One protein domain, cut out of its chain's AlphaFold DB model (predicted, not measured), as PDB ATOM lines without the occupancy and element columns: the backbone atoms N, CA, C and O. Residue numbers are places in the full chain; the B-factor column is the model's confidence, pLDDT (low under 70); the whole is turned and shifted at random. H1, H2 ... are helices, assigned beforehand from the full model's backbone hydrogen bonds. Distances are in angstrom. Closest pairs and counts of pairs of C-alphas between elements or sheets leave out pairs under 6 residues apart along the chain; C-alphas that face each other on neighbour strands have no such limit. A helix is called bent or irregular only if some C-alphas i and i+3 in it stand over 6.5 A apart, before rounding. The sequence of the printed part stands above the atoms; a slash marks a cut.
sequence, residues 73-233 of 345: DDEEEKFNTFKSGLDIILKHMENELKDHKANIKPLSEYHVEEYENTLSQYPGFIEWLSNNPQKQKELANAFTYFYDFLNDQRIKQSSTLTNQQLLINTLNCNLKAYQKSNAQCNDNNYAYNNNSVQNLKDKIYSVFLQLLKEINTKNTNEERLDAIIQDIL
ATOM      1  N   ASP A  73     -32.792 -15.441 -38.553       81.81
ATOM      2  CA  ASP A  73     -32.654 -16.881 -38.326       81.81
ATOM      3  C   ASP A  73     -33.745 -17.418 -37.373       81.81
ATOM      4  O   ASP A  73     -34.337 -18.468 -37.632       81.81
ATOM      5  N   ASP A  74     -34.078 -16.678 -36.305       87.69
ATOM      6  CA  ASP A  74     -35.163 -17.053 -35.382       87.69
ATOM      7  C   ASP A  74     -36.546 -16.996 -36.058       87.69
ATOM      8  O   ASP A  74     -37.434 -17.805 -35.765       87.69
ATOM      9  N   GLU A  75     -36.766 -16.008 -36.929       91.38
ATOM     10  CA  GLU A  75     -38.015 -15.844 -37.685       91.38
ATOM     11  C   GLU A  75     -38.188 -16.979 -38.704       91.38
ATOM     12  O   GLU A  75     -39.275 -17.557 -38.814       91.38
ATOM     13  N   GLU A  76     -37.103 -17.350 -39.384       92.75
ATOM     14  CA  GLU A  76     -37.067 -18.458 -40.333       92.75
ATOM     15  C   GLU A  76     -37.328 -19.811 -39.649       92.75
ATOM     16  O   GLU A  76     -38.145 -20.598 -40.134       92.75
ATOM     17  N   GLU A  77     -36.716 -20.084 -38.491       94.62
ATOM     18  CA  GLU A  77     -36.943 -21.337 -37.754       94.62
ATOM     19  C   GLU A  77     -38.421 -21.502 -37.353       94.62
ATOM     20  O   GLU A  77     -39.015 -22.581 -37.501       94.62
ATOM     21  N   LYS A  78     -39.051 -20.419 -36.884       96.56
ATOM     22  CA  LYS A  78     -40.472 -20.400 -36.511       96.56
ATOM     23  C   LYS A  78     -41.375 -20.644 -37.710       96.56
ATOM     24  O   LYS A  78     -42.289 -21.468 -37.618       96.56
ATOM     25  N   PHE A  79     -41.106 -19.973 -38.829       96.44
ATOM     26  CA  PHE A  79     -41.849 -20.174 -40.070       96.44
ATOM     27  C   PHE A  79     -41.717 -21.617 -40.578       96.44
ATOM     28  O   PHE A  79     -42.722 -22.270 -40.864       96.44
ATOM     29  N   ASN A  80     -40.500 -22.164 -40.600       96.25
ATOM     30  CA  ASN A  80     -40.241 -23.540 -41.022       96.25
ATOM     31  C   ASN A  80     -40.919 -24.566 -40.106       96.25
ATOM     32  O   ASN A  80     -41.448 -25.575 -40.585       96.25
ATOM     33  N   THR A  81     -40.967 -24.299 -38.799       97.75
ATOM     34  CA  THR A  81     -41.693 -25.128 -37.827       97.75
ATOM     35  C   THR A  81     -43.201 -25.092 -38.077       97.75
ATOM     36  O   THR A  81     -43.832 -26.148 -38.137       97.75
ATOM     37  N   PHE A  82     -43.775 -23.900 -38.276       98.25
ATOM     38  CA  PHE A  82     -45.185 -23.722 -38.633       98.25
ATOM     39  C   PHE A  82     -45.535 -24.486 -39.917       98.25
ATOM     40  O   PHE A  82     -46.426 -25.339 -39.909       98.25
ATOM     41  N   LYS A  83     -44.776 -24.247 -40.994       97.75
ATOM     42  CA  LYS A  83     -44.958 -24.891 -42.299       97.75
ATOM     43  C   LYS A  83     -44.865 -26.413 -42.195       97.75
ATOM     44  O   LYS A  83     -45.731 -27.119 -42.698       97.75
ATOM     45  N   SER A  84     -43.862 -26.923 -41.481       98.00
ATOM     46  CA  SER A  84     -43.680 -28.368 -41.294       98.00
ATOM     47  C   SER A  84     -44.868 -29.021 -40.593       98.00
ATOM     48  O   SER A  84     -45.248 -30.134 -40.944       98.00
ATOM     49  N   GLY A  85     -45.468 -28.344 -39.609       97.81
ATOM     50  CA  GLY A  85     -46.663 -28.851 -38.945       97.81
ATOM     51  C   GLY A  85     -47.849 -28.985 -39.903       97.81
ATOM     52  O   GLY A  85     -48.495 -30.032 -39.922       97.81
ATOM     53  N   LEU A  86     -48.091 -27.973 -40.745       97.88
ATOM     54  CA  LEU A  86     -49.150 -28.008 -41.761       97.88
ATOM     55  C   LEU A  86     -48.895 -29.089 -42.821       97.88
ATOM     56  O   LEU A  86     -49.793 -29.884 -43.101       97.88
ATOM     57  N   ASP A  87     -47.669 -29.171 -43.346       97.88
ATOM     58  CA  ASP A  87     -47.269 -30.143 -44.374       97.88
ATOM     59  C   ASP A  87     -47.539 -31.595 -43.930       97.88
ATOM     60  O   ASP A  87     -47.976 -32.430 -44.727       97.88
ATOM     61  N   ILE A  88     -47.332 -31.913 -42.644       97.25
ATOM     62  CA  ILE A  88     -47.621 -33.250 -42.099       97.25
ATOM     63  C   ILE A  88     -49.122 -33.556 -42.110       97.25
ATOM     64  O   ILE A  88     -49.512 -34.665 -42.487       97.25
ATOM     65  N   ILE A  89     -49.967 -32.599 -41.717       96.19
ATOM     66  CA  ILE A  89     -51.421 -32.797 -41.716       96.19
ATOM     67  C   ILE A  89     -51.959 -32.895 -43.149       96.19
ATOM     68  O   ILE A  89     -52.761 -33.783 -43.435       96.19
ATOM     69  N   LEU A  90     -51.468 -32.066 -44.071       96.38
ATOM     70  CA  LEU A  90     -51.846 -32.117 -45.488       96.38
ATOM     71  C   LEU A  90     -51.517 -33.456 -46.130       96.38
ATOM     72  O   LEU A  90     -52.368 -34.057 -46.780       96.38
ATOM     73  N   LYS A  91     -50.307 -33.968 -45.894       96.50
ATOM     74  CA  LYS A  91     -49.917 -35.290 -46.386       96.50
ATOM     75  C   LYS A  91     -50.841 -36.383 -45.849       96.50
ATOM     76  O   LYS A  91     -51.123 -37.358 -46.542       96.50
ATOM     77  N   HIS A  92     -51.308 -36.259 -44.608       94.56
ATOM     78  CA  HIS A  92     -52.299 -37.188 -44.076       94.56
ATOM     79  C   HIS A  92     -53.646 -37.069 -44.802       94.56
ATOM     80  O   HIS A  92     -54.171 -38.095 -45.226       94.56
ATOM     81  N   MET A  93     -54.157 -35.851 -45.010       95.19
ATOM     82  CA  MET A  93     -55.394 -35.607 -45.766       95.19
ATOM     83  C   MET A  93     -55.328 -36.185 -47.189       95.19
ATOM     84  O   MET A  93     -56.267 -36.845 -47.630       95.19
ATOM     85  N   GLU A  94     -54.203 -35.998 -47.886       96.25
ATOM     86  CA  GLU A  94     -53.970 -36.547 -49.227       96.25
ATOM     87  C   GLU A  94     -54.039 -38.082 -49.239       96.25
ATOM     88  O   GLU A  94     -54.705 -38.675 -50.092       96.25
ATOM     89  N   ASN A  95     -53.395 -38.738 -48.269       95.12
ATOM     90  CA  ASN A  95     -53.427 -40.197 -48.155       95.12
ATOM     91  C   ASN A  95     -54.836 -40.718 -47.842       95.12
ATOM     92  O   ASN A  95     -55.272 -41.689 -48.451       95.12
ATOM     93  N   GLU A  96     -55.568 -40.060 -46.942       94.12
ATOM     94  CA  GLU A  96     -56.945 -40.437 -46.604       94.12
ATOM     95  C   GLU A  96     -57.883 -40.303 -47.816       94.12
ATOM     96  O   GLU A  96     -58.696 -41.191 -48.069       94.12
ATOM     97  N   LEU A  97     -57.737 -39.244 -48.625       96.25
ATOM     98  CA  LEU A  97     -58.474 -39.100 -49.886       96.25
ATOM     99  C   LEU A  97     -58.111 -40.180 -50.904       96.25
ATOM    100  O   LEU A  97     -58.983 -40.676 -51.620       96.25
ATOM    101  N   LYS A  98     -56.831 -40.549 -50.994       96.44
ATOM    102  CA  LYS A  98     -56.373 -41.621 -51.880       96.44
ATOM    103  C   LYS A  98     -56.977 -42.966 -51.477       96.44
ATOM    104  O   LYS A  98     -57.494 -43.675 -52.340       96.44
ATOM    105  N   ASP A  99     -56.960 -43.287 -50.186       95.44
ATOM    106  CA  ASP A  99     -57.559 -44.509 -49.645       95.44
ATOM    107  C   ASP A  99     -59.080 -44.522 -49.846       95.44
ATOM    108  O   ASP A  99     -59.647 -45.565 -50.183       95.44
ATOM    109  N   HIS A 100     -59.738 -43.367 -49.719       95.06
ATOM    110  CA  HIS A 100     -61.155 -43.211 -50.032       95.06
ATOM    111  C   HIS A 100     -61.459 -43.489 -51.509       95.06
ATOM    112  O   HIS A 100     -62.312 -44.324 -51.805       95.06
ATOM    113  N   LYS A 101     -60.715 -42.872 -52.437       95.31
ATOM    114  CA  LYS A 101     -60.863 -43.081 -53.893       95.31
ATOM    115  C   LYS A 101     -60.571 -44.526 -54.312       95.31
ATOM    116  O   LYS A 101     -61.144 -45.014 -55.282       95.31
ATOM    117  N   ALA A 102     -59.710 -45.222 -53.570       96.81
ATOM    118  CA  ALA A 102     -59.410 -46.639 -53.758       96.81
ATOM    119  C   ALA A 102     -60.406 -47.592 -53.063       96.81
ATOM    120  O   ALA A 102     -60.222 -48.807 -53.135       96.81
ATOM    121  N   ASN A 103     -61.447 -47.077 -52.396       94.50
ATOM    122  CA  ASN A 103     -62.404 -47.841 -51.582       94.50
ATOM    123  C   ASN A 103     -61.761 -48.654 -50.436       94.50
ATOM    124  O   ASN A 103     -62.321 -49.652 -49.988       94.50
ATOM    125  N   ILE A 104     -60.592 -48.232 -49.947       94.62
ATOM    126  CA  ILE A 104     -59.880 -48.869 -48.825       94.62
ATOM    127  C   ILE A 104     -60.465 -48.393 -47.493       94.62
ATOM    128  O   ILE A 104     -60.707 -49.194 -46.589       94.62
ATOM    129  N   LYS A 105     -60.700 -47.083 -47.371       91.12
ATOM    130  CA  LYS A 105     -61.212 -46.445 -46.154       91.12
ATOM    131  C   LYS A 105     -62.224 -45.357 -46.529       91.12
ATOM    132  O   LYS A 105     -61.831 -44.358 -47.123       91.12
ATOM    133  N   PRO A 106     -63.523 -45.521 -46.224       92.06
ATOM    134  CA  PRO A 106     -64.515 -44.519 -46.587       92.06
ATOM    135  C   PRO A 106     -64.350 -43.244 -45.749       92.06
ATOM    136  O   PRO A 106     -64.197 -43.309 -44.529       92.06
ATOM    137  N   LEU A 107     -64.440 -42.091 -46.409       94.25
ATOM    138  CA  LEU A 107     -64.628 -40.777 -45.804       94.25
ATOM    139  C   LEU A 107     -66.068 -40.327 -46.061       94.25
ATOM    140  O   LEU A 107     -66.675 -40.709 -47.062       94.25
ATOM    141  N   SER A 108     -66.631 -39.520 -45.164       94.94
ATOM    142  CA  SER A 108     -67.909 -38.861 -45.453       94.94
ATOM    143  C   SER A 108     -67.712 -37.779 -46.513       94.94
ATOM    144  O   SER A 108     -66.680 -37.113 -46.496       94.94
ATOM    145  N   GLU A 109     -68.739 -37.504 -47.309       94.00
ATOM    146  CA  GLU A 109     -68.729 -36.466 -48.351       94.00
ATOM    147  C   GLU A 109     -68.226 -35.100 -47.845       94.00
ATOM    148  O   GLU A 109     -67.334 -34.518 -48.453       94.00
ATOM    149  N   TYR A 110     -68.660 -34.670 -46.653       92.94
ATOM    150  CA  TYR A 110     -68.158 -33.450 -45.998       92.94
ATOM    151  C   TYR A 110     -66.624 -33.418 -45.836       92.94
ATOM    152  O   TYR A 110     -65.986 -32.403 -46.097       92.94
ATOM    153  N   HIS A 111     -66.013 -34.531 -45.410       93.12
ATOM    154  CA  HIS A 111     -64.560 -34.610 -45.217       93.12
ATOM    155  C   HIS A 111     -63.822 -34.674 -46.557       93.12
ATOM    156  O   HIS A 111     -62.705 -34.177 -46.654       93.12
ATOM    157  N   VAL A 112     -64.436 -35.270 -47.584       95.81
ATOM    158  CA  VAL A 112     -63.875 -35.282 -48.939       95.81
ATOM    159  C   VAL A 112     -63.781 -33.854 -49.467       95.81
ATOM    160  O   VAL A 112     -62.692 -33.426 -49.839       95.81
ATOM    161  N   GLU A 113     -64.881 -33.099 -49.410       94.69
ATOM    162  CA  GLU A 113     -64.925 -31.696 -49.838       94.69
ATOM    163  C   GLU A 113     -63.941 -30.828 -49.039       94.69
ATOM    164  O   GLU A 113     -63.148 -30.084 -49.621       94.69
ATOM    165  N   GLU A 114     -63.927 -30.964 -47.707       93.25
ATOM    166  CA  GLU A 114     -63.009 -30.225 -46.834       93.25
ATOM    167  C   GLU A 114     -61.536 -30.494 -47.195       93.25
ATOM    168  O   GLU A 114     -60.736 -29.556 -47.294       93.25
ATOM    169  N   TYR A 115     -61.158 -31.756 -47.421       95.25
ATOM    170  CA  TYR A 115     -59.774 -32.123 -47.729       95.25
ATOM    171  C   TYR A 115     -59.374 -31.692 -49.141       95.25
ATOM    172  O   TYR A 115     -58.280 -31.156 -49.320       95.25
ATOM    173  N   GLU A 116     -60.243 -31.880 -50.137       95.25
ATOM    174  CA  GLU A 116     -59.971 -31.465 -51.518       95.25
ATOM    175  C   GLU A 116     -59.813 -29.947 -51.623       95.25
ATOM    176  O   GLU A 116     -58.860 -29.473 -52.247       95.25
ATOM    177  N   ASN A 117     -60.670 -29.179 -50.942       93.44
ATOM    178  CA  ASN A 117     -60.537 -27.728 -50.894       93.44
ATOM    179  C   ASN A 117     -59.204 -27.319 -50.246       93.44
ATOM    180  O   ASN A 117     -58.420 -26.595 -50.860       93.44
ATOM    181  N   THR A 118     -58.880 -27.877 -49.072       94.44
ATOM    182  CA  THR A 118     -57.619 -27.588 -48.363       94.44
ATOM    183  C   THR A 118     -56.389 -27.869 -49.229       94.44
ATOM    184  O   THR A 118     -55.496 -27.026 -49.337       94.44
ATOM    185  N   LEU A 119     -56.343 -29.035 -49.883       95.25
ATOM    186  CA  LEU A 119     -55.228 -29.434 -50.747       95.25
ATOM    187  C   LEU A 119     -55.111 -28.560 -52.001       95.25
ATOM    188  O   LEU A 119     -54.007 -28.390 -52.513       95.25
ATOM    189  N   SER A 120     -56.220 -27.991 -52.482       94.44
ATOM    190  CA  SER A 120     -56.207 -27.067 -53.621       94.44
ATOM    191  C   SER A 120     -55.686 -25.673 -53.257       94.44
ATOM    192  O   SER A 120     -54.959 -25.067 -54.043       94.44
ATOM    193  N   GLN A 121     -56.023 -25.164 -52.065       93.25
ATOM    194  CA  GLN A 121     -55.715 -23.786 -51.666       93.25
ATOM    195  C   GLN A 121     -54.338 -23.643 -51.014       93.25
ATOM    196  O   GLN A 121     -53.653 -22.639 -51.229       93.25
ATOM    197  N   TYR A 122     -53.918 -24.638 -50.228       95.62
ATOM    198  CA  TYR A 122     -52.682 -24.553 -49.455       95.62
ATOM    199  C   TYR A 122     -51.423 -24.273 -50.293       95.62
ATOM    200  O   TYR A 122     -50.670 -23.381 -49.896       95.62
ATOM    201  N   PRO A 123     -51.166 -24.954 -51.434       95.81
ATOM    202  CA  PRO A 123     -49.931 -24.746 -52.192       95.81
ATOM    203  C   PRO A 123     -49.736 -23.290 -52.627       95.81
ATOM    204  O   PRO A 123     -48.663 -22.728 -52.423       95.81
ATOM    205  N   GLY A 124     -50.792 -22.651 -53.144       95.81
ATOM    206  CA  GLY A 124     -50.734 -21.250 -53.562       95.81
ATOM    207  C   GLY A 124     -50.568 -20.284 -52.387       95.81
ATOM    208  O   GLY A 124     -49.852 -19.291 -52.499       95.81
ATOM    209  N   PHE A 125     -51.186 -20.584 -51.241       97.06
ATOM    210  CA  PHE A 125     -51.029 -19.780 -50.029       97.06
ATOM    211  C   PHE A 125     -49.604 -19.859 -49.463       97.06
ATOM    212  O   PHE A 125     -49.003 -18.824 -49.168       97.06
ATOM    213  N   ILE A 126     -49.042 -21.067 -49.331       96.62
ATOM    214  CA  ILE A 126     -47.703 -21.238 -48.759       96.62
ATOM    215  C   ILE A 126     -46.614 -20.715 -49.703       96.62
ATOM    216  O   ILE A 126     -45.663 -20.105 -49.226       96.62
ATOM    217  N   GLU A 127     -46.770 -20.868 -51.024       97.19
ATOM    218  CA  GLU A 127     -45.868 -20.271 -52.017       97.19
ATOM    219  C   GLU A 127     -45.908 -18.740 -51.957       97.19
ATOM    220  O   GLU A 127     -44.863 -18.086 -51.920       97.19
ATOM    221  N   TRP A 128     -47.107 -18.153 -51.882       97.62
ATOM    222  CA  TRP A 128     -47.255 -16.713 -51.688       97.62
ATOM    223  C   TRP A 128     -46.572 -16.254 -50.396       97.62
ATOM    224  O   TRP A 128     -45.800 -15.298 -50.443       97.62
ATOM    225  N   LEU A 129     -46.761 -16.948 -49.268       95.75
ATOM    226  CA  LEU A 129     -46.049 -16.629 -48.025       95.75
ATOM    227  C   LEU A 129     -44.531 -16.716 -48.217       95.75
ATOM    228  O   LEU A 129     -43.823 -15.772 -47.871       95.75
ATOM    229  N   SER A 130     -44.025 -17.795 -48.820       93.56
ATOM    230  CA  SER A 130     -42.595 -17.995 -49.098       93.56
ATOM    231  C   SER A 130     -41.975 -16.880 -49.954       93.56
ATOM    232  O   SER A 130     -40.804 -16.555 -49.772       93.56
ATOM    233  N   ASN A 131     -42.765 -16.232 -50.810       95.56
ATOM    234  CA  ASN A 131     -42.329 -15.111 -51.645       95.56
ATOM    235  C   ASN A 131     -42.551 -13.724 -51.008       95.56
ATOM    236  O   ASN A 131     -42.186 -12.711 -51.604       95.56
ATOM    237  N   ASN A 132     -43.115 -13.650 -49.796       95.44
ATOM    238  CA  ASN A 132     -43.403 -12.401 -49.083       95.44
ATOM    239  C   ASN A 132     -42.735 -12.367 -47.689       95.44
ATOM    240  O   ASN A 132     -43.400 -12.609 -46.679       95.44
ATOM    241  N   PRO A 133     -41.440 -11.997 -47.581       93.31
ATOM    242  CA  PRO A 133     -40.691 -12.045 -46.315       93.31
ATOM    243  C   PRO A 133     -41.317 -11.237 -45.170       93.31
ATOM    244  O   PRO A 133     -41.315 -11.673 -44.023       93.31
ATOM    245  N   GLN A 134     -41.920 -10.081 -45.468       94.31
ATOM    246  CA  GLN A 134     -42.624  -9.287 -44.451       94.31
ATOM    247  C   GLN A 134     -43.838 -10.030 -43.876       94.31
ATOM    248  O   GLN A 134     -44.101  -9.952 -42.679       94.31
ATOM    249  N   LYS A 135     -44.550 -10.793 -44.711       96.50
ATOM    250  CA  LYS A 135     -45.697 -11.604 -44.292       96.50
ATOM    251  C   LYS A 135     -45.272 -12.860 -43.537       96.50
ATOM    252  O   LYS A 135     -45.935 -13.240 -42.576       96.50
ATOM    253  N   GLN A 136     -44.123 -13.443 -43.880       95.31
ATOM    254  CA  GLN A 136     -43.514 -14.497 -43.061       95.31
ATOM    255  C   GLN A 136     -43.153 -13.990 -41.669       95.31
ATOM    256  O   GLN A 136     -43.473 -14.647 -40.685       95.31
ATOM    257  N   LYS A 137     -42.537 -12.807 -41.580       95.06
ATOM    258  CA  LYS A 137     -42.196 -12.168 -40.307       95.06
ATOM    259  C   LYS A 137     -43.438 -11.899 -39.459       95.06
ATOM    260  O   LYS A 137     -43.443 -12.189 -38.266       95.06
ATOM    261  N   GLU A 138     -44.501 -11.382 -40.072       96.25
ATOM    262  CA  GLU A 138     -45.801 -11.169 -39.424       96.25
ATOM    263  C   GLU A 138     -46.345 -12.474 -38.813       96.25
ATOM    264  O   GLU A 138     -46.647 -12.530 -37.617       96.25
ATOM    265  N   LEU A 139     -46.359 -13.554 -39.599       97.62
ATOM    266  CA  LEU A 139     -46.783 -14.880 -39.154       97.62
ATOM    267  C   LEU A 139     -45.883 -15.452 -38.049       97.62
ATOM    268  O   LEU A 139     -46.384 -15.957 -37.047       97.62
ATOM    269  N   ALA A 140     -44.560 -15.372 -38.205       97.00
ATOM    270  CA  ALA A 140     -43.588 -15.882 -37.240       97.00
ATOM    271  C   ALA A 140     -43.695 -15.156 -35.888       97.00
ATOM    272  O   ALA A 140     -43.616 -15.783 -34.826       97.00
ATOM    273  N   ASN A 141     -43.944 -13.844 -35.914       95.62
ATOM    274  CA  ASN A 141     -44.205 -13.052 -34.716       95.62
ATOM    275  C   ASN A 141     -45.463 -13.541 -33.994       95.62
ATOM    276  O   ASN A 141     -45.392 -13.842 -32.803       95.62
ATOM    277  N   ALA A 142     -46.576 -13.708 -34.711       97.06
ATOM    278  CA  ALA A 142     -47.815 -14.226 -34.131       97.06
ATOM    279  C   ALA A 142     -47.662 -15.667 -33.604       97.06
ATOM    280  O   ALA A 142     -48.148 -16.007 -32.526       97.06
ATOM    281  N   PHE A 143     -46.924 -16.514 -34.326       97.88
ATOM    282  CA  PHE A 143     -46.680 -17.911 -33.961       97.88
ATOM    283  C   PHE A 143     -45.736 -18.072 -32.762       97.88
ATOM    284  O   PHE A 143     -45.711 -19.135 -32.141       97.88
ATOM    285  N   THR A 144     -44.987 -17.026 -32.395       97.00
ATOM    286  CA  THR A 144     -43.976 -17.071 -31.326       97.00
ATOM    287  C   THR A 144     -44.542 -17.601 -30.011       97.00
ATOM    288  O   THR A 144     -43.894 -18.415 -29.363       97.00
ATOM    289  N   TYR A 145     -45.772 -17.235 -29.641       96.62
ATOM    290  CA  TYR A 145     -46.358 -17.717 -28.390       96.62
ATOM    291  C   TYR A 145     -46.546 -19.243 -28.385       96.62
ATOM    292  O   TYR A 145     -46.239 -19.929 -27.408       96.62
ATOM    293  N   PHE A 146     -47.018 -19.813 -29.489       97.12
ATOM    294  CA  PHE A 146     -47.155 -21.261 -29.572       97.12
ATOM    295  C   PHE A 146     -45.797 -21.953 -29.752       97.12
ATOM    296  O   PHE A 146     -45.554 -22.987 -29.133       97.12
ATOM    297  N   TYR A 147     -44.875 -21.357 -30.510       97.31
ATOM    298  CA  TYR A 147     -43.511 -21.863 -30.667       97.31
ATOM    299  C   TYR A 147     -42.761 -21.959 -29.333       97.31
ATOM    300  O   TYR A 147     -42.204 -23.004 -28.999       97.31
ATOM    301  N   ASP A 148     -42.807 -20.904 -28.522       95.62
ATOM    302  CA  ASP A 148     -42.158 -20.881 -27.213       95.62
ATOM    303  C   ASP A 148     -42.785 -21.922 -26.271       95.62
ATOM    304  O   ASP A 148     -42.086 -22.551 -25.480       95.62
ATOM    305  N   PHE A 149     -44.094 -22.175 -26.396       95.06
ATOM    306  CA  PHE A 149     -44.752 -23.277 -25.692       95.06
ATOM    307  C   PHE A 149     -44.189 -24.633 -26.097       95.06
ATOM    308  O   PHE A 149     -43.829 -25.424 -25.223       95.06
ATOM    309  N   LEU A 150     -44.071 -24.893 -27.396       93.75
ATOM    310  CA  LEU A 150     -43.463 -26.119 -27.908       93.75
ATOM    311  C   LEU A 150     -42.020 -26.280 -27.396       93.75
ATOM    312  O   LEU A 150     -41.626 -27.383 -27.004       93.75
ATOM    313  N   ASN A 151     -41.268 -25.183 -27.312       93.00
ATOM    314  CA  ASN A 151     -39.906 -25.179 -26.792       93.00
ATOM    315  C   ASN A 151     -39.832 -25.479 -25.286       93.00
ATOM    316  O   ASN A 151     -39.002 -26.284 -24.865       93.00
ATOM    317  N   ASP A 152     -40.721 -24.910 -24.469       90.88
ATOM    318  CA  ASP A 152     -40.777 -25.218 -23.035       90.88
ATOM    319  C   ASP A 152     -41.061 -26.700 -22.789       90.88
ATOM    320  O   ASP A 152     -40.452 -27.325 -21.918       90.88
ATOM    321  N   GLN A 153     -42.004 -27.269 -23.549       88.81
ATOM    322  CA  GLN A 153     -42.335 -28.690 -23.443       88.81
ATOM    323  C   GLN A 153     -41.136 -29.556 -23.838       88.81
ATOM    324  O   GLN A 153     -40.821 -30.521 -23.142       88.81
ATOM    325  N   ARG A 154     -40.422 -29.170 -24.903       90.19
ATOM    326  CA  ARG A 154     -39.213 -29.858 -25.367       90.19
ATOM    327  C   ARG A 154     -38.125 -29.872 -24.291       90.19
ATOM    328  O   ARG A 154     -37.543 -30.922 -24.025       90.19
ATOM    329  N   ILE A 155     -37.871 -28.724 -23.657       88.81
ATOM    330  CA  ILE A 155     -36.856 -28.586 -22.601       88.81
ATOM    331  C   ILE A 155     -37.216 -29.449 -21.386       88.81
ATOM    332  O   ILE A 155     -36.357 -30.159 -20.867       88.81
ATOM    333  N   LYS A 156     -38.486 -29.452 -20.960       85.31
ATOM    334  CA  LYS A 156     -38.957 -30.257 -19.816       85.31
ATOM    335  C   LYS A 156     -38.815 -31.765 -20.029       85.31
ATOM    336  O   LYS A 156     -38.655 -32.498 -19.060       85.31
ATOM    337  N   GLN A 157     -38.900 -32.228 -21.273       79.44
ATOM    338  CA  GLN A 157     -38.839 -33.651 -21.621       79.44
ATOM    339  C   GLN A 157     -37.412 -34.166 -21.860       79.44
ATOM    340  O   GLN A 157     -37.228 -35.375 -21.951       79.44
ATOM    341  N   SER A 158     -36.406 -33.280 -21.891       68.06
ATOM    342  CA  SER A 158     -34.997 -33.603 -22.169       68.06
ATOM    343  C   SER A 158     -34.733 -34.117 -23.596       68.06
ATOM    344  O   SER A 158     -33.945 -35.037 -23.808       68.06
ATOM    345  N   SER A 159     -35.350 -33.484 -24.595       68.50
ATOM    346  CA  SER A 159     -35.184 -33.847 -26.007       68.50
ATOM    347  C   SER A 159     -33.896 -33.281 -26.628       68.50
ATOM    348  O   SER A 159     -33.684 -32.066 -26.632       68.50
ATOM    349  N   THR A 160     -33.105 -34.144 -27.274       84.88
ATOM    350  CA  THR A 160     -31.986 -33.766 -28.165       84.88
ATOM    351  C   THR A 160     -32.438 -33.282 -29.548       84.88
ATOM    352  O   THR A 160     -31.622 -32.778 -30.316       84.88
ATOM    353  N   LEU A 161     -33.724 -33.430 -29.874       89.50
ATOM    354  CA  LEU A 161     -34.321 -32.992 -31.135       89.50
ATOM    355  C   LEU A 161     -34.569 -31.479 -31.146       89.50
ATOM    356  O   LEU A 161     -34.707 -30.854 -30.091       89.50
ATOM    357  N   THR A 162     -34.689 -30.906 -32.345       91.75
ATOM    358  CA  THR A 162     -35.191 -29.535 -32.534       91.75
ATOM    359  C   THR A 162     -36.706 -29.463 -32.307       91.75
ATOM    360  O   THR A 162     -37.398 -30.486 -32.334       91.75
ATOM    361  N   ASN A 163     -37.254 -28.255 -32.117       91.50
ATOM    362  CA  ASN A 163     -38.708 -28.060 -31.995       91.50
ATOM    363  C   ASN A 163     -39.457 -28.611 -33.215       91.50
ATOM    364  O   ASN A 163     -40.439 -29.336 -33.064       91.50
ATOM    365  N   GLN A 164     -38.952 -28.331 -34.418       94.81
ATOM    366  CA  GLN A 164     -39.515 -28.832 -35.669       94.81
ATOM    367  C   GLN A 164     -39.542 -30.368 -35.718       94.81
ATOM    368  O   GLN A 164     -40.574 -30.958 -36.033       94.81
ATOM    369  N   GLN A 165     -38.433 -31.031 -35.378       93.50
ATOM    370  CA  GLN A 165     -38.350 -32.496 -35.381       93.50
ATOM    371  C   GLN A 165     -39.313 -33.124 -34.368       93.50
ATOM    372  O   GLN A 165     -40.047 -34.057 -34.702       93.50
ATOM    373  N   LEU A 166     -39.345 -32.593 -33.143       92.38
ATOM    374  CA  LEU A 166     -40.218 -33.099 -32.088       92.38
ATOM    375  C   LEU A 166     -41.701 -32.896 -32.435       92.38
ATOM    376  O   LEU A 166     -42.523 -33.787 -32.199       92.38
ATOM    377  N   LEU A 167     -42.044 -31.766 -33.060       94.50
ATOM    378  CA  LEU A 167     -43.379 -31.504 -33.592       94.50
ATOM    379  C   LEU A 167     -43.766 -32.523 -34.672       94.50
ATOM    380  O   LEU A 167     -44.822 -33.148 -34.566       94.50
ATOM    381  N   ILE A 168     -42.912 -32.734 -35.679       94.50
ATOM    382  CA  ILE A 168     -43.158 -33.696 -36.765       94.50
ATOM    383  C   ILE A 168     -43.400 -35.098 -36.199       94.50
ATOM    384  O   ILE A 168     -44.367 -35.767 -36.574       94.50
ATOM    385  N   ASN A 169     -42.551 -35.552 -35.278       91.44
ATOM    386  CA  ASN A 169     -42.715 -36.856 -34.638       91.44
ATOM    387  C   ASN A 169     -44.028 -36.935 -33.855       91.44
ATOM    388  O   ASN A 169     -44.746 -37.929 -33.946       91.44
ATOM    389  N   THR A 170     -44.377 -35.869 -33.135       91.31
ATOM    390  CA  THR A 170     -45.619 -35.782 -32.361       91.31
ATOM    391  C   THR A 170     -46.860 -35.910 -33.232       91.31
ATOM    392  O   THR A 170     -47.747 -36.708 -32.916       91.31
ATOM    393  N   LEU A 171     -46.917 -35.172 -34.340       92.94
ATOM    394  CA  LEU A 171     -48.033 -35.236 -35.280       92.94
ATOM    395  C   LEU A 171     -48.130 -36.624 -35.921       92.94
ATOM    396  O   LEU A 171     -49.199 -37.229 -35.919       92.94
ATOM    397  N   ASN A 172     -47.007 -37.195 -36.364       91.06
ATOM    398  CA  ASN A 172     -46.974 -38.563 -36.890       91.06
ATOM    399  C   ASN A 172     -47.434 -39.604 -35.858       91.06
ATOM    400  O   ASN A 172     -48.102 -40.576 -36.209       91.06
ATOM    401  N   CYS A 173     -47.090 -39.414 -34.586       87.75
ATOM    402  CA  CYS A 173     -47.556 -40.267 -33.501       87.75
ATOM    403  C   CYS A 173     -49.063 -40.178 -33.286       87.75
ATOM    404  O   CYS A 173     -49.695 -41.204 -33.044       87.75
ATOM    405  N   ASN A 174     -49.634 -38.978 -33.398       86.75
ATOM    406  CA  ASN A 174     -51.075 -38.781 -33.323       86.75
ATOM    407  C   ASN A 174     -51.804 -39.527 -34.449       86.75
ATOM    408  O   ASN A 174     -52.694 -40.335 -34.200       86.75
ATOM    409  N   LEU A 175     -51.323 -39.341 -35.677       86.00
ATOM    410  CA  LEU A 175     -51.883 -39.944 -36.884       86.00
ATOM    411  C   LEU A 175     -51.824 -41.481 -36.869       86.00
ATOM    412  O   LEU A 175     -52.745 -42.150 -37.333       86.00
ATOM    413  N   LYS A 176     -50.760 -42.059 -36.297       75.12
ATOM    414  CA  LYS A 176     -50.570 -43.516 -36.188       75.12
ATOM    415  C   LYS A 176     -51.323 -44.162 -35.022       75.12
ATOM    416  O   LYS A 176     -51.465 -45.385 -35.020       75.12
ATOM    417  N   ALA A 177     -51.806 -43.392 -34.040       60.25
ATOM    418  CA  ALA A 177     -52.461 -43.936 -32.844       60.25
ATOM    419  C   ALA A 177     -53.714 -44.773 -33.170       60.25
ATOM    420  O   ALA A 177     -54.053 -45.690 -32.423       60.25
ATOM    421  N   TYR A 178     -54.334 -44.538 -34.329       53.69
ATOM    422  CA  TYR A 178     -55.466 -45.317 -34.837       53.69
ATOM    423  C   TYR A 178     -55.083 -46.686 -35.429       53.69
ATOM    424  O   TYR A 178     -55.968 -47.494 -35.697       53.69
ATOM    425  N   GLN A 179     -53.790 -46.968 -35.648       53.69
ATOM    426  CA  GLN A 179     -53.340 -48.132 -36.427       53.69
ATOM    427  C   GLN A 179     -52.578 -49.204 -35.625       53.69
ATOM    428  O   GLN A 179     -52.495 -50.330 -36.111       53.69
ATOM    429  N   LYS A 180     -52.051 -48.892 -34.426       55.16
ATOM    430  CA  LYS A 180     -51.516 -49.785 -33.356       55.16
ATOM    431  C   LYS A 180     -50.647 -48.939 -32.413       55.16
ATOM    432  O   LYS A 180     -50.040 -47.965 -32.852       55.16
ATOM    433  N   SER A 181     -50.535 -49.302 -31.131       58.59
ATOM    434  CA  SER A 181     -49.660 -48.591 -30.184       58.59
ATOM    435  C   SER A 181     -48.201 -48.626 -30.660       58.59
ATOM    436  O   SER A 181     -47.559 -49.676 -30.622       58.59
ATOM    437  N   ASN A 182     -47.661 -47.490 -31.103       68.31
ATOM    438  CA  ASN A 182     -46.238 -47.372 -31.402       68.31
ATOM    439  C   ASN A 182     -45.491 -47.064 -30.097       68.31
ATOM    440  O   ASN A 182     -45.615 -45.963 -29.566       68.31
ATOM    441  N   ALA A 183     -44.716 -48.028 -29.590       73.50
ATOM    442  CA  ALA A 183     -43.923 -47.865 -28.370       73.50
ATOM    443  C   ALA A 183     -42.999 -46.634 -28.427       73.50
ATOM    444  O   ALA A 183     -42.832 -45.952 -27.421       73.50
ATOM    445  N   GLN A 184     -42.493 -46.289 -29.616       79.00
ATOM    446  CA  GLN A 184     -41.655 -45.108 -29.828       79.00
ATOM    447  C   GLN A 184     -42.407 -43.802 -29.545       79.00
ATOM    448  O   GLN A 184     -41.828 -42.839 -29.064       79.00
ATOM    449  N   CYS A 185     -43.721 -43.763 -29.769       79.69
ATOM    450  CA  CYS A 185     -44.529 -42.584 -29.469       79.69
ATOM    451  C   CYS A 185     -44.684 -42.320 -27.972       79.69
ATOM    452  O   CYS A 185     -45.110 -41.227 -27.604       79.69
ATOM    453  N   ASN A 186     -44.362 -43.288 -27.115       76.56
ATOM    454  CA  ASN A 186     -44.362 -43.116 -25.665       76.56
ATOM    455  C   ASN A 186     -42.975 -42.733 -25.124       76.56
ATOM    456  O   ASN A 186     -42.842 -42.505 -23.924       76.56
ATOM    457  N   ASP A 187     -41.959 -42.654 -25.989       78.19
ATOM    458  CA  ASP A 187     -40.632 -42.173 -25.627       78.19
ATOM    459  C   ASP A 187     -40.638 -40.639 -25.535       78.19
ATOM    460  O   ASP A 187     -40.943 -39.938 -26.505       78.19
ATOM    461  N   ASN A 188     -40.274 -40.123 -24.359       75.31
ATOM    462  CA  ASN A 188     -40.175 -38.687 -24.080       75.31
ATOM    463  C   ASN A 188     -39.123 -37.980 -24.951       75.31
ATOM    464  O   ASN A 188     -39.196 -36.768 -25.122       75.31
ATOM    465  N   ASN A 189     -38.171 -38.723 -25.525       81.38
ATOM    466  CA  ASN A 189     -37.166 -38.190 -26.444       81.38
ATOM    467  C   ASN A 189     -37.625 -38.189 -27.906       81.38
ATOM    468  O   ASN A 189     -36.888 -37.726 -28.776       81.38
ATOM    469  N   TYR A 190     -38.811 -38.729 -28.196       81.75
ATOM    470  CA  TYR A 190     -39.296 -38.876 -29.563       81.75
ATOM    471  C   TYR A 190     -40.466 -37.960 -29.893       81.75
ATOM    472  O   TYR A 190     -40.470 -37.368 -30.969       81.75
ATOM    473  N   ALA A 191     -41.450 -37.842 -29.001       81.38
ATOM    474  CA  ALA A 191     -42.652 -37.035 -29.198       81.38
ATOM    475  C   ALA A 191     -43.070 -36.353 -27.891       81.38
ATOM    476  O   ALA A 191     -42.789 -36.857 -26.804       81.38
ATOM    477  N   TYR A 192     -43.820 -35.252 -27.996       80.94
ATOM    478  CA  TYR A 192     -44.401 -34.588 -26.836       80.94
ATOM    479  C   TYR A 192     -45.274 -35.569 -26.049       80.94
ATOM    480  O   TYR A 192     -46.297 -36.039 -26.549       80.94
ATOM    481  N   ASN A 193     -44.890 -35.869 -24.811       73.56
ATOM    482  CA  ASN A 193     -45.613 -36.778 -23.930       73.56
ATOM    483  C   ASN A 193     -46.249 -36.039 -22.739       73.56
ATOM    484  O   ASN A 193     -45.743 -35.008 -22.295       73.56
ATOM    485  N   ASN A 194     -47.360 -36.555 -22.204       61.84
ATOM    486  CA  ASN A 194     -47.951 -36.031 -20.972       61.84
ATOM    487  C   ASN A 194     -48.573 -37.152 -20.122       61.84
ATOM    488  O   ASN A 194     -49.327 -37.976 -20.632       61.84
ATOM    489  N   ASN A 195     -48.299 -37.129 -18.815       54.69
ATOM    490  CA  ASN A 195     -48.793 -38.087 -17.820       54.69
ATOM    491  C   ASN A 195     -50.200 -37.756 -17.271       54.69
ATOM    492  O   ASN A 195     -50.637 -38.413 -16.328       54.69
ATOM    493  N   SER A 196     -50.944 -36.771 -17.802       52.16
ATOM    494  CA  SER A 196     -52.328 -36.540 -17.344       52.16
ATOM    495  C   SER A 196     -53.330 -36.008 -18.390       52.16
ATOM    496  O   SER A 196     -53.100 -35.029 -19.098       52.16
ATOM    497  N   VAL A 197     -54.471 -36.715 -18.423       42.34
ATOM    498  CA  VAL A 197     -55.891 -36.384 -18.704       42.34
ATOM    499  C   VAL A 197     -56.306 -35.686 -20.016       42.34
ATOM    500  O   VAL A 197     -57.458 -35.837 -20.406       42.34
ATOM    501  N   GLN A 198     -55.428 -35.050 -20.793       53.91
ATOM    502  CA  GLN A 198     -55.707 -34.736 -22.207       53.91
ATOM    503  C   GLN A 198     -54.418 -34.834 -23.025       53.91
ATOM    504  O   GLN A 198     -53.441 -34.148 -22.731       53.91
ATOM    505  N   ASN A 199     -54.410 -35.695 -24.043       79.00
ATOM    506  CA  ASN A 199     -53.226 -36.009 -24.834       79.00
ATOM    507  C   ASN A 199     -52.712 -34.738 -25.534       79.00
ATOM    508  O   ASN A 199     -53.345 -34.217 -26.450       79.00
ATOM    509  N   LEU A 200     -51.565 -34.215 -25.085       85.25
ATOM    510  CA  LEU A 200     -50.920 -33.028 -25.662       85.25
ATOM    511  C   LEU A 200     -50.750 -33.171 -27.184       85.25
ATOM    512  O   LEU A 200     -50.917 -32.200 -27.916       85.25
ATOM    513  N   LYS A 201     -50.519 -34.400 -27.660       87.44
ATOM    514  CA  LYS A 201     -50.433 -34.734 -29.084       87.44
ATOM    515  C   LYS A 201     -51.737 -34.416 -29.822       87.44
ATOM    516  O   LYS A 201     -51.678 -33.811 -30.885       87.44
ATOM    517  N   ASP A 202     -52.891 -34.763 -29.243       87.00
ATOM    518  CA  ASP A 202     -54.217 -34.497 -29.831       87.00
ATOM    519  C   ASP A 202     -54.485 -32.992 -29.901       87.00
ATOM    520  O   ASP A 202     -55.026 -32.493 -30.887       87.00
ATOM    521  N   LYS A 203     -54.072 -32.244 -28.870       90.25
ATOM    522  CA  LYS A 203     -54.207 -30.782 -28.857       90.25
ATOM    523  C   LYS A 203     -53.341 -30.133 -29.927       90.25
ATOM    524  O   LYS A 203     -53.844 -29.307 -30.676       90.25
ATOM    525  N   ILE A 204     -52.071 -30.530 -30.026       93.69
ATOM    526  CA  ILE A 204     -51.156 -30.028 -31.058       93.69
ATOM    527  C   ILE A 204     -51.699 -30.365 -32.451       93.69
ATOM    528  O   ILE A 204     -51.773 -29.480 -33.297       93.69
ATOM    529  N   TYR A 205     -52.157 -31.599 -32.675       93.75
ATOM    530  CA  TYR A 205     -52.819 -31.986 -33.921       93.75
ATOM    531  C   TYR A 205     -54.023 -31.085 -34.235       93.75
ATOM    532  O   TYR A 205     -54.132 -30.559 -35.341       93.75
ATOM    533  N   SER A 206     -54.882 -30.837 -33.241       93.25
ATOM    534  CA  SER A 206     -56.066 -29.982 -33.387       93.25
ATOM    535  C   SER A 206     -55.709 -28.540 -33.760       93.25
ATOM    536  O   SER A 206     -56.416 -27.944 -34.568       93.25
ATOM    537  N   VAL A 207     -54.607 -27.991 -33.229       96.19
ATOM    538  CA  VAL A 207     -54.106 -26.659 -33.615       96.19
ATOM    539  C   VAL A 207     -53.801 -26.615 -35.113       96.19
ATOM    540  O   VAL A 207     -54.329 -25.759 -35.816       96.19
ATOM    541  N   PHE A 208     -52.983 -27.541 -35.620       97.38
ATOM    542  CA  PHE A 208     -52.582 -27.536 -37.034       97.38
ATOM    543  C   PHE A 208     -53.736 -27.861 -37.980       97.38
ATOM    544  O   PHE A 208     -53.823 -27.279 -39.060       97.38
ATOM    545  N   LEU A 209     -54.665 -28.722 -37.559       94.50
ATOM    546  CA  LEU A 209     -55.891 -28.959 -38.309       94.50
ATOM    547  C   LEU A 209     -56.742 -27.683 -38.411       94.50
ATOM    548  O   LEU A 209     -57.248 -27.375 -39.485       94.50
ATOM    549  N   GLN A 210     -56.886 -26.924 -37.320       94.62
ATOM    550  CA  GLN A 210     -57.650 -25.677 -37.330       94.62
ATOM    551  C   GLN A 210     -56.974 -24.591 -38.181       94.62
ATOM    552  O   GLN A 210     -57.661 -23.898 -38.924       94.62
ATOM    553  N   LEU A 211     -55.641 -24.494 -38.136       96.25
ATOM    554  CA  LEU A 211     -54.872 -23.593 -39.001       96.25
ATOM    555  C   LEU A 211     -55.114 -23.881 -40.491       96.25
ATOM    556  O   LEU A 211     -55.318 -22.949 -41.260       96.25
ATOM    557  N   LEU A 212     -55.145 -25.156 -40.897       95.38
ATOM    558  CA  LEU A 212     -55.465 -25.532 -42.279       95.38
ATOM    559  C   LEU A 212     -56.904 -25.189 -42.668       95.38
ATOM    560  O   LEU A 212     -57.131 -24.710 -43.775       95.38
ATOM    561  N   LYS A 213     -57.872 -25.407 -41.771       92.31
ATOM    562  CA  LYS A 213     -59.274 -25.043 -42.032       92.31
ATOM    563  C   LYS A 213     -59.421 -23.544 -42.285       92.31
ATOM    564  O   LYS A 213     -60.168 -23.162 -43.179       92.31
ATOM    565  N   GLU A 214     -58.673 -22.718 -41.557       92.19
ATOM    566  CA  GLU A 214     -58.733 -21.261 -41.698       92.19
ATOM    567  C   GLU A 214     -58.211 -20.765 -43.058       92.19
ATOM    568  O   GLU A 214     -58.712 -19.782 -43.594       92.19
ATOM    569  N   ILE A 215     -57.287 -21.493 -43.698       90.44
ATOM    570  CA  ILE A 215     -56.822 -21.175 -45.064       90.44
ATOM    571  C   ILE A 215     -57.984 -21.209 -46.074       90.44
ATOM    572  O   ILE A 215     -57.955 -20.496 -47.076       90.44
ATOM    573  N   ASN A 216     -59.036 -21.982 -45.804       85.38
ATOM    574  CA  ASN A 216     -60.168 -22.139 -46.716       85.38
ATOM    575  C   ASN A 216     -61.314 -21.150 -46.474       85.38
ATOM    576  O   ASN A 216     -62.286 -21.169 -47.227       85.38
ATOM    577  N   THR A 217     -61.258 -20.312 -45.434       85.94
ATOM    578  CA  THR A 217     -62.398 -19.452 -45.067       85.94
ATOM    579  C   THR A 217     -62.432 -18.135 -45.844       85.94
ATOM    580  O   THR A 217     -63.451 -17.440 -45.813       85.94
ATOM    581  N   LYS A 218     -61.342 -17.781 -46.544       90.94
ATOM    582  CA  LYS A 218     -61.162 -16.486 -47.224       90.94
ATOM    583  C   LYS A 218     -60.673 -16.619 -48.667       90.94
ATOM    584  O   LYS A 218     -60.083 -17.630 -49.064       90.94
ATOM    585  N   ASN A 219     -60.898 -15.558 -49.443       89.62
ATOM    586  CA  ASN A 219     -60.684 -15.547 -50.890       89.62
ATOM    587  C   ASN A 219     -59.270 -15.110 -51.284       89.62
ATOM    588  O   ASN A 219     -58.740 -15.595 -52.281       89.62
ATOM    589  N   THR A 220     -58.662 -14.202 -50.523       95.12
ATOM    590  CA  THR A 220     -57.307 -13.697 -50.793       95.12
ATOM    591  C   THR A 220     -56.291 -14.252 -49.797       95.12
ATOM    592  O   THR A 220     -56.642 -14.624 -48.677       95.12
ATOM    593  N   ASN A 221     -55.016 -14.309 -50.183       96.44
ATOM    594  CA  ASN A 221     -53.966 -14.810 -49.296       96.44
ATOM    595  C   ASN A 221     -53.745 -13.894 -48.083       96.44
ATOM    596  O   ASN A 221     -53.467 -14.377 -46.988       96.44
ATOM    597  N   GLU A 222     -53.928 -12.591 -48.261       96.69
ATOM    598  CA  GLU A 222     -53.875 -11.592 -47.200       96.69
ATOM    599  C   GLU A 222     -54.974 -11.823 -46.160       96.69
ATOM    600  O   GLU A 222     -54.679 -11.868 -44.969       96.69
ATOM    601  N   GLU A 223     -56.220 -12.035 -46.593       96.38
ATOM    602  CA  GLU A 223     -57.325 -12.343 -45.679       96.38
ATOM    603  C   GLU A 223     -57.116 -13.683 -44.959       96.38
ATOM    604  O   GLU A 223     -57.440 -13.798 -43.781       96.38
ATOM    605  N   ARG A 224     -56.560 -14.699 -45.638       95.94
ATOM    606  CA  ARG A 224     -56.226 -15.999 -45.019       95.94
ATOM    607  C   ARG A 224     -55.177 -15.849 -43.928       95.94
ATOM    608  O   ARG A 224     -55.306 -16.445 -42.861       95.94
ATOM    609  N   LEU A 225     -54.136 -15.061 -44.197       97.69
ATOM    610  CA  LEU A 225     -53.097 -14.774 -43.217       97.69
ATOM    611  C   LEU A 225     -53.672 -14.030 -42.008       97.69
ATOM    612  O   LEU A 225     -53.402 -14.428 -40.876       97.69
ATOM    613  N   ASP A 226     -54.479 -12.994 -42.246       96.88
ATOM    614  CA  ASP A 226     -55.125 -12.237 -41.173       96.88
ATOM    615  C   ASP A 226     -56.019 -13.141 -40.317       96.88
ATOM    616  O   ASP A 226     -55.899 -13.134 -39.096       96.88
ATOM    617  N   ALA A 227     -56.819 -14.014 -40.935       96.31
ATOM    618  CA  ALA A 227     -57.650 -14.977 -40.216       96.31
ATOM    619  C   ALA A 227     -56.813 -15.963 -39.379       96.31
ATOM    620  O   ALA A 227     -57.076 -16.154 -38.193       96.31
ATOM    621  N   ILE A 228     -55.734 -16.535 -39.927       97.44
ATOM    622  CA  ILE A 228     -54.813 -17.387 -39.151       97.44
ATOM    623  C   ILE A 228     -54.284 -16.646 -37.919       97.44
ATOM    624  O   ILE A 228     -54.274 -17.193 -36.810       97.44
ATOM    625  N   ILE A 229     -53.844 -15.401 -38.097       97.69
ATOM    626  CA  ILE A 229     -53.254 -14.613 -37.019       97.69
ATOM    627  C   ILE A 229     -54.317 -14.236 -35.985       97.69
ATOM    628  O   ILE A 229     -54.139 -14.509 -34.797       97.69
ATOM    629  N   GLN A 230     -55.419 -13.627 -36.417       95.81
ATOM    630  CA  GLN A 230     -56.403 -13.021 -35.528       95.81
ATOM    631  C   GLN A 230     -57.385 -14.021 -34.942       95.81
ATOM    632  O   GLN A 230     -57.783 -13.826 -33.796       95.81
ATOM    633  N   ASP A 231     -57.754 -15.079 -35.669       94.94
ATOM    634  CA  ASP A 231     -58.758 -16.044 -35.216       94.94
ATOM    635  C   ASP A 231     -58.158 -17.277 -34.533       94.94
ATOM    636  O   ASP A 231     -58.832 -17.907 -33.710       94.94
ATOM    637  N   ILE A 232     -56.891 -17.609 -34.811       95.62
ATOM    638  CA  ILE A 232     -56.242 -18.805 -34.255       95.62
ATOM    639  C   ILE A 232     -55.070 -18.447 -33.338       95.62
ATOM    640  O   ILE A 232     -55.089 -18.813 -32.158       95.62
ATOM    641  N   LEU A 233     -54.053 -17.754 -33.862       97.25
ATOM    642  CA  LEU A 233     -52.788 -17.535 -33.149       97.25
ATOM    643  C   LEU A 233     -52.927 -16.554 -31.979       97.25
ATOM    644  O   LEU A 233     -52.390 -16.824 -30.907       97.25
TER     645      LEU A 233
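Overview. This is residues 73 to 233 of the 345 residues of the protein "Mlp family lipoprotein" of Borrelia miyamotoi (UniProt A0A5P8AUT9). One long helix, H1, runs through the domain between H4, side by side with it, and the bent helix H2, whose first arm H2a folds back from the end of H1. H6 crosses H1 and H4, and H7 folds back beside H6, while the arms of the bent helix H3 cross the beginnings of H1 and H4, H3a at H1 and H3b at H4. The printed part has 161 residues with seven named helices, H1 to H7 in chain order, and no named strand; the class is all helix. It is compact, with a radius of gyration of the C-alphas of 16.2 A and spans of 44 by 41 by 24 A.

Along the chain. H1, residues 73 to 101, is 41.5 A long, from C-alpha 73 at (-32.654, -16.881, -38.326) to C-alpha 101 at (-60.863, -43.081, -53.893). H2, residues 109 to 130, was assigned as one helix by its hydrogen bonds but is bent, with C-alphas 120 and 123 6.8 A apart; its arms are H2a, residues 109 to 120, 16.5 A, and H2b, residues 123 to 130. H3, residues 133 to 157, likewise assigned as one helix, is bent, with C-alphas 142 and 145 6.9 A apart; its arms are H3a, residues 133 to 142, and H3b, residues 145 to 157, 18.9 A. H4 is residues 163 to 176, 19.9 A, H5 residues 183 to 186, and H6 residues 200 to 215, 23.5 A. H7, residues 221 to 233, 16.4 A, ends with C-alpha 233 at (-52.788, -17.535, -33.149).

Arrangement. H1 touches H4 with residues 80 to 92 alone, the same way at a shallow tilt of 16 degrees; the closest C-alphas, of Thr 81 and Gln 164, are 4.8 A apart. H1 and H2a form a helical hairpin, closest at the C-alphas of Met 93 and Tyr 115, 5.9 A. H6 touches H1 about perpendicular, at 85 degrees, closest at the C-alphas of Leu 86 and Phe 208, 5.9 A. H3a touches H1 about perpendicular, at 87 degrees, closest at the C-alphas of Phe 79 and Ala 140, 5.4 A. H3b touches H4, closest at the C-alphas of Asn 151 and Asn 163, 6.1 A. H6 and H7 form another helical hairpin, closest at the C-alphas of Ile 215 and Arg 224, 5.2 A. H4 and H5 only just touch, with 3 pairs of C-alphas within 8 A, closest at those of Cys 173 and Cys 185, 5.5 A. H2b and H3a touch only at the corner, and only just, closest at the C-alphas of Leu 129 and Gln 136, 6.0 A. H1 and H7 are apart. In H1, H2a, H2b, H3a, H3b, H4, H6 and H7 every O i to N i+4 pair is within hydrogen-bond range; H5 is too short for one.

Size, cuts and confidence. The farthest C-alphas, of Asp 73 and Asn 103, are 44.9 A apart. The printed part has no cut. The link from H5 to H6 is long, residues 187 to 199. Residues 158 to 159, 177 to 182 and 194 to 198 have pLDDT under 70; the mean of the printed part is 89.8.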